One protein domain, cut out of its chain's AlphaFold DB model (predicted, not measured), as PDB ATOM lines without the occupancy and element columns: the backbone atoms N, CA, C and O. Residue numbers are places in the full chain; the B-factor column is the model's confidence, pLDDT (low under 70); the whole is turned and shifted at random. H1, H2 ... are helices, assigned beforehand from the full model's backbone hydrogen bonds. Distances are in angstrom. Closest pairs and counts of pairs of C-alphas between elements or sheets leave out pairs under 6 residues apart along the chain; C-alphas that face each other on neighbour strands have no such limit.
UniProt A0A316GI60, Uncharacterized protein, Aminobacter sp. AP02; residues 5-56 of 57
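This is residues 5 to 56 of the 57 residues of an uncharacterized protein of Aminobacter sp. AP02 (UniProt A0A316GI60). The model is an open hook: a long helix, H1, makes the shank and nearly the whole length, the short helix H2 stands crosswise at its far end and turns the chain, and the short helix H3 heads back on the other arm of the hook, with a gap between it and H1. Residues 5 to 28 of H1 stick out, and so do residues 50 to 56 at the other end of the printed part, of which 50 to 54 belong to H3. The printed part has 52 residues with three named helices, in the order H1, H2, H3, and no named strand; the class is all helix. The whole is extended, with a radius of gyration of the C-alphas of 15.9 A, and the C-alphas span 51 by 23 by 9 A.

H1 holds residues 5 to 34, from C-alpha 5 at (12.766, -57.246, 41.612) to C-alpha 34 at (-19.473, -33.467, 29.569), 41.8 A from first to last C-alpha. It has a kink of 30 degrees near residue 15. H2 holds residues 37 to 42, 8.7 A from first to last C-alpha. H3 holds residues 47 to 54, 10.8 A from first to last C-alpha, and ends with C-alpha 54 at (-11.605, -29.587, 50.216).

H1, the longest helix with 30 residues, touches no helix. H1 and H2 are close but not clearly touching, with 2 pairs of C-alphas within 8 A; the closest are those of Leu 32 and Arg 40, 7.2 A apart. Their lines stand about perpendicular, at 75 degrees, and their centres are 28.0 A apart. H2 and H3 are apart, though they follow each other in the chain. H1 and H3 are apart too. Every O i to N i+4 pair is within hydrogen-bond range in H2; in H1 it is 24 of 26 and in H3 3 of 4.

The two C-alphas farthest apart are those of Thr 5 and Asp 38, at 51.4 A, while the C-alphas of Thr 5 and Arg 56, the first and last printed residues, are 34.4 A apart. The printed part runs from residue 5 to residue 56 without a cut. The link from H1 to H2, with 2 residues between them, and the link from H2 to H3, with 4, are both tight. The mean pLDDT of the printed part is 79.0. It is under 70 in 17 residues, namely residues 5 to 20 and residue 56; the mean is 73 in H1, 93 in H2 and 83 in H3.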
ATOM      1  N   THR A   5      14.103 -57.171  42.218       59.69
ATOM      2  CA  THR A   5      12.766 -57.246  41.612       59.69
ATOM      3  C   THR A   5      11.609 -57.174  42.625       59.69
ATOM      4  O   THR A   5      10.726 -56.339  42.427       59.69
ATOM      5  N   PRO A   6      11.557 -57.976  43.710       61.88
ATOM      6  CA  PRO A   6      10.392 -58.004  44.603       61.88
ATOM      7  C   PRO A   6      10.098 -56.670  45.307       61.88
ATOM      8  O   PRO A   6       8.927 -56.335  45.494       61.88
ATOM      9  N   ASP A   7      11.124 -55.889  45.652       62.81
ATOM     10  CA  ASP A   7      10.965 -54.632  46.398       62.81
ATOM     11  C   ASP A   7      10.392 -53.496  45.527       62.81
ATOM     12  O   ASP A   7       9.471 -52.770  45.919       62.81
ATOM     13  N   ILE A   8      10.841 -53.428  44.268       64.25
ATOM     14  CA  ILE A   8      10.327 -52.493  43.260       64.25
ATOM     15  C   ILE A   8       8.860 -52.809  42.942       64.25
ATOM     16  O   ILE A   8       8.024 -51.906  42.918       64.25
ATOM     17  N   PHE A   9       8.507 -54.088  42.773       63.75
ATOM     18  CA  PHE A   9       7.112 -54.487  42.555       63.75
ATOM     19  C   PHE A   9       6.206 -54.128  43.742       63.75
ATOM     20  O   PHE A   9       5.062 -53.716  43.538       63.75
ATOM     21  N   ARG A  10       6.705 -54.232  44.981       63.09
ATOM     22  CA  ARG A  10       5.965 -53.847  46.193       63.09
ATOM     23  C   ARG A  10       5.708 -52.341  46.243       63.09
ATOM     24  O   ARG A  10       4.581 -51.917  46.500       63.09
ATOM     25  N   THR A  11       6.724 -51.550  45.918       62.69
ATOM     26  CA  THR A  11       6.639 -50.086  45.854       62.69
ATOM     27  C   THR A  11       5.679 -49.632  44.753       62.69
ATOM     28  O   THR A  11       4.754 -48.864  45.014       62.69
ATOM     29  N   ILE A  12       5.803 -50.182  43.541       64.75
ATOM     30  CA  ILE A  12       4.898 -49.883  42.421       64.75
ATOM     31  C   ILE A  12       3.454 -50.256  42.769       64.75
ATOM     32  O   ILE A  12       2.547 -49.491  42.458       64.75
ATOM     33  N   ARG A  13       3.211 -51.379  43.457       63.53
ATOM     34  CA  ARG A  13       1.858 -51.783  43.879       63.53
ATOM     35  C   ARG A  13       1.215 -50.775  44.833       63.53
ATOM     36  O   ARG A  13       0.032 -50.470  44.676       63.53
ATOM     37  N   HIS A  14       1.979 -50.238  45.783       63.94
ATOM     38  CA  HIS A  14       1.491 -49.197  46.692       63.94
ATOM     39  C   HIS A  14       1.165 -47.889  45.954       63.94
ATOM     40  O   HIS A  14       0.136 -47.271  46.227       63.94
ATOM     41  N   TYR A  15       1.976 -47.504  44.967       59.94
ATOM     42  CA  TYR A  15       1.730 -46.302  44.162       59.94
ATOM     43  C   TYR A  15       0.622 -46.481  43.116       59.94
ATOM     44  O   TYR A  15      -0.148 -45.553  42.870       59.94
ATOM     45  N   ALA A  16       0.477 -47.677  42.544       63.38
ATOM     46  CA  ALA A  16      -0.530 -47.989  41.534       63.38
ATOM     47  C   ALA A  16      -1.958 -47.806  42.062       63.38
ATOM     48  O   ALA A  16      -2.825 -47.352  41.319       63.38
ATOM     49  N   GLY A  17      -2.202 -48.094  43.345       62.31
ATOM     50  CA  GLY A  17      -3.486 -47.803  43.987       62.31
ATOM     51  C   GLY A  17      -3.818 -46.309  43.950       62.31
ATOM     52  O   GLY A  17      -4.901 -45.927  43.516       62.31
ATOM     53  N   LYS A  18      -2.847 -45.460  44.308       67.62
ATOM     54  CA  LYS A  18      -2.997 -43.998  44.311       67.62
ATOM     55  C   LYS A  18      -3.191 -43.438  42.899       67.62
ATOM     56  O   LYS A  18      -4.085 -42.625  42.682       67.62
ATOM     57  N   VAL A  19      -2.415 -43.928  41.929       68.38
ATOM     58  CA  VAL A  19      -2.528 -43.527  40.516       68.38
ATOM     59  C   VAL A  19      -3.868 -43.955  39.923       68.38
ATOM     60  O   VAL A  19      -4.502 -43.173  39.223       68.38
ATOM     61  N   ARG A  20      -4.350 -45.166  40.227       66.25
ATOM     62  CA  ARG A  20      -5.653 -45.646  39.748       66.25
ATOM     63  C   ARG A  20      -6.798 -44.794  40.285       66.25
ATOM     64  O   ARG A  20      -7.700 -44.461  39.520       66.25
ATOM     65  N   THR A  21      -6.746 -44.421  41.563       73.94
ATOM     66  CA  THR A  21      -7.730 -43.520  42.172       73.94
ATOM     67  C   THR A  21      -7.722 -42.159  41.482       73.94
ATOM     68  O   THR A  21      -8.766 -41.741  40.992       73.94
ATOM     69  N   MET A  22      -6.550 -41.536  41.311       72.88
ATOM     70  CA  MET A  22      -6.437 -40.247  40.610       72.88
ATOM     71  C   MET A  22      -6.940 -40.314  39.164       72.88
ATOM     72  O   MET A  22      -7.618 -39.410  38.686       72.88
ATOM     73  N   HIS A  23      -6.627 -41.388  38.439       75.56
ATOM     74  CA  HIS A  23      -7.022 -41.502  37.038       75.56
ATOM     75  C   HIS A  23      -8.534 -41.720  36.884       75.56
ATOM     76  O   HIS A  23      -9.151 -41.186  35.961       75.56
ATOM     77  N   ASN A  24      -9.140 -42.461  37.815       77.88
ATOM     78  CA  ASN A  24     -10.590 -42.600  37.890       77.88
ATOM     79  C   ASN A  24     -11.258 -41.267  38.239       77.88
ATOM     80  O   ASN A  24     -12.242 -40.922  37.592       77.88
ATOM     81  N   GLU A  25     -10.701 -40.494  39.176       79.75
ATOM     82  CA  GLU A  25     -11.189 -39.149  39.503       79.75
ATOM     83  C   GLU A  25     -11.176 -38.245  38.266       79.75
ATOM     84  O   GLU A  25     -12.214 -37.705  37.901       79.75
ATOM     85  N   ILE A  26     -10.060 -38.181  37.531       83.19
ATOM     86  CA  ILE A  26      -9.954 -37.369  36.306       83.19
ATOM     87  C   ILE A  26     -10.976 -37.807  35.244       83.19
ATOM     88  O   ILE A  26     -11.595 -36.963  34.591       83.19
ATOM     89  N   ARG A  27     -11.173 -39.119  35.042       83.88
ATOM     90  CA  ARG A  27     -12.178 -39.625  34.091       83.88
ATOM     91  C   ARG A  27     -13.592 -39.243  34.528       83.88
ATOM     92  O   ARG A  27     -14.382 -38.827  33.684       83.88
ATOM     93  N   THR A  28     -13.898 -39.370  35.814       86.31
ATOM     94  CA  THR A  28     -15.198 -39.000  36.376       86.31
ATOM     95  C   THR A  28     -15.447 -37.502  36.248       86.31
ATOM     96  O   THR A  28     -16.502 -37.124  35.757       86.31
ATOM     97  N   GLU A  29     -14.482 -36.646  36.583       87.19
ATOM     98  CA  GLU A  29     -14.610 -35.191  36.428       87.19
ATOM     99  C   GLU A  29     -14.847 -34.802  34.962       87.19
ATOM    100  O   GLU A  29     -15.735 -34.006  34.667       87.19
ATOM    101  N   ARG A  30     -14.110 -35.400  34.016       88.38
ATOM    102  CA  ARG A  30     -14.323 -35.167  32.575       88.38
ATOM    103  C   ARG A  30     -15.705 -35.619  32.113       88.38
ATOM    104  O   ARG A  30     -16.353 -34.894  31.365       88.38
ATOM    105  N   PHE A  31     -16.159 -36.783  32.570       90.50
ATOM    106  CA  PHE A  31     -17.498 -37.280  32.267       90.50
ATOM    107  C   PHE A  31     -18.579 -36.348  32.830       90.50
ATOM    108  O   PHE A  31     -19.463 -35.929  32.091       90.50
ATOM    109  N   LEU A  32     -18.472 -35.939  34.096       89.69
ATOM    110  CA  LEU A  32     -19.423 -35.019  34.729       89.69
ATOM    111  C   LEU A  32     -19.441 -33.646  34.047       89.69
ATOM    112  O   LEU A  32     -20.506 -33.069  33.846       89.69
ATOM    113  N   ASN A  33     -18.281 -33.148  33.618       89.94
ATOM    114  CA  ASN A  33     -18.187 -31.904  32.859       89.94
ATOM    115  C   ASN A  33     -18.770 -32.007  31.443       89.94
ATOM    116  O   ASN A  33     -19.190 -30.983  30.907       89.94
ATOM    117  N   SER A  34     -18.833 -33.213  30.867       92.44
ATOM    118  CA  SER A  34     -19.473 -33.467  29.569       92.44
ATOM    119  C   SER A  34     -21.004 -33.538  29.635       92.44
ATOM    120  O   SER A  34     -21.658 -33.530  28.593       92.44
ATOM    121  N   LEU A  35     -21.587 -33.597  30.838       92.56
ATOM    122  CA  LEU A  35     -23.038 -33.615  31.010       92.56
ATOM    123  C   LEU A  35     -23.669 -32.248  30.670       92.56
ATOM    124  O   LEU A  35     -23.049 -31.206  30.914       92.56
ATOM    125  N   PRO A  36     -24.926 -32.232  30.180       94.44
ATOM    126  CA  PRO A  36     -25.709 -31.011  30.004       94.44
ATOM    127  C   PRO A  36     -25.830 -30.195  31.294       94.44
ATOM    128  O   PRO A  36     -25.840 -30.741  32.400       94.44
ATOM    129  N   ASN A  37     -25.965 -28.876  31.150       91.00
ATOM    130  CA  ASN A  37     -25.950 -27.962  32.288       91.00
ATOM    131  C   ASN A  37     -27.071 -28.229  33.302       91.00
ATOM    132  O   ASN A  37     -26.829 -28.142  34.504       91.00
ATOM    133  N   ASP A  38     -28.257 -28.607  32.825       93.69
ATOM    134  CA  ASP A  38     -29.417 -28.892  33.674       93.69
ATOM    135  C   ASP A  38     -29.155 -30.095  34.591       93.69
ATOM    136  O   ASP A  38     -29.332 -30.011  35.802       93.69
ATOM    137  N   ILE A  39     -28.568 -31.167  34.044       91.75
ATOM    138  CA  ILE A  39     -28.202 -32.363  34.816       91.75
ATOM    139  C   ILE A  39     -27.108 -32.043  35.839       91.75
ATOM    140  O   ILE A  39     -27.170 -32.510  36.976       91.75
ATOM    141  N   ARG A  40     -26.105 -31.232  35.466       93.19
ATOM    142  CA  ARG A  40     -25.038 -30.818  36.396       93.19
ATOM    143  C   ARG A  40     -25.610 -30.035  37.578       93.19
ATOM    144  O   ARG A  40     -25.214 -30.285  38.715       93.19
ATOM    145  N   LYS A  41     -26.569 -29.143  37.322       91.94
ATOM    146  CA  LYS A  41     -27.256 -28.372  38.361       91.94
ATOM    147  C   LYS A  41     -28.061 -29.278  39.294       91.94
ATOM    148  O   LYS A  41     -27.944 -29.130  40.510       91.94
ATOM    149  N   ASP A  42     -28.801 -30.239  38.748       93.69
ATOM    150  CA  ASP A  42     -29.653 -31.143  39.532       93.69
ATOM    151  C   ASP A  42     -28.853 -31.991  40.529       93.69
ATOM    152  O   ASP A  42     -29.276 -32.209  41.666       93.69
ATOM    153  N   ILE A  43     -27.648 -32.417  40.145       90.44
ATOM    154  CA  ILE A  43     -26.749 -33.171  41.034       90.44
ATOM    155  C   ILE A  43     -25.869 -32.268  41.919       90.44
ATOM    156  O   ILE A  43     -25.121 -32.768  42.765       90.44
ATOM    157  N   GLY A  44     -25.948 -30.943  41.753       90.06
ATOM    158  CA  GLY A  44     -25.142 -29.952  42.473       90.06
ATOM    159  C   GLY A  44     -23.656 -29.967  42.100       90.06
ATOM    160  O   GLY A  44     -22.801 -29.726  42.955       90.06
ATOM    161  N   TRP A  45     -23.343 -30.301  40.848       91.69
ATOM    162  CA  TRP A  45     -22.005 -30.208  40.270       91.69
ATOM    163  C   TRP A  45     -21.737 -28.783  39.748       91.69
ATOM    164  O   TRP A  45     -22.595 -28.238  39.054       91.69
ATOM    165  N   PRO A  46     -20.549 -28.192  39.986       89.69
ATOM    166  CA  PRO A  46     -19.396 -28.770  40.683       89.69
ATOM    167  C   PRO A  46     -19.365 -28.482  42.196       89.69
ATOM    168  O   PRO A  46     -18.615 -29.140  42.918       89.69
ATOM    169  N   ASP A  47     -20.182 -27.552  42.695       87.94
ATOM    170  CA  ASP A  47     -20.046 -26.970  44.040       87.94
ATOM    171  C   ASP A  47     -20.044 -28.014  45.171       87.94
ATOM    172  O   ASP A  47     -19.116 -28.061  45.980       87.94
ATOM    173  N   ARG A  48     -21.015 -28.944  45.190       83.88
ATOM    174  CA  ARG A  48     -21.118 -29.987  46.238       83.88
ATOM    175  C   ARG A  48     -19.971 -30.998  46.225       83.88
ATOM    176  O   ARG A  48     -19.791 -31.756  47.184       83.88
ATOM    177  N   PHE A  49     -19.256 -31.098  45.112       81.31
ATOM    178  CA  PHE A  49     -18.138 -32.023  44.951       81.31
ATOM    179  C   PHE A  49     -16.805 -31.342  45.260       81.31
ATOM    180  O   PHE A  49     -15.948 -31.976  45.872       81.31
ATOM    181  N   ILE A  50     -16.665 -30.051  44.937       85.88
ATOM    182  CA  ILE A  50     -15.506 -29.238  45.322       85.88
ATOM    183  C   ILE A  50     -15.415 -29.125  46.849       85.88
ATOM    184  O   ILE A  50     -14.355 -29.415  47.397       85.88
ATOM    185  N   SER A  51     -16.516 -28.813  47.548       83.62
ATOM    186  CA  SER A  51     -16.513 -28.740  49.021       83.62
ATOM    187  C   SER A  51     -16.084 -30.064  49.664       83.62
ATOM    188  O   SER A  51     -15.162 -30.090  50.468       83.62
ATOM    189  N   ARG A  52     -16.647 -31.197  49.213       80.31
ATOM    190  CA  ARG A  52     -16.258 -32.533  49.705       80.31
ATOM    191  C   ARG A  52     -14.794 -32.885  49.447       80.31
ATOM    192  O   ARG A  52     -14.237 -33.713  50.165       80.31
ATOM    193  N   ARG A  53     -14.190 -32.347  48.386       79.25
ATOM    194  CA  ARG A  53     -12.770 -32.553  48.084       79.25
ATOM    195  C   ARG A  53     -11.889 -31.700  48.993       79.25
ATOM    196  O   ARG A  53     -10.873 -32.211  49.449       79.25
ATOM    197  N   ALA A  54     -12.291 -30.461  49.269       81.06
ATOM    198  CA  ALA A  54     -11.605 -29.587  50.216       81.06
ATOM    199  C   ALA A  54     -11.598 -30.184  51.634       81.06
ATOM    200  O   ALA A  54     -10.561 -30.173  52.278       81.06
ATOM    201  N   ASP A  55     -12.696 -30.812  52.065       80.69
ATOM    202  CA  ASP A  55     -12.784 -31.457  53.387       80.69
ATOM    203  C   ASP A  55     -11.921 -32.729  53.521       80.69
ATOM    204  O   ASP A  55     -11.645 -33.192  54.627       80.69
ATOM    205  N   ARG A  56     -11.532 -33.352  52.398       69.12
ATOM    206  CA  ARG A  56     -10.729 -34.589  52.370       69.12
ATOM    207  C   ARG A  56      -9.220 -34.348  52.332       69.12
ATOM    208  O   ARG A  56      -8.476 -35.326  52.419       69.12
TER     209      ARG A  56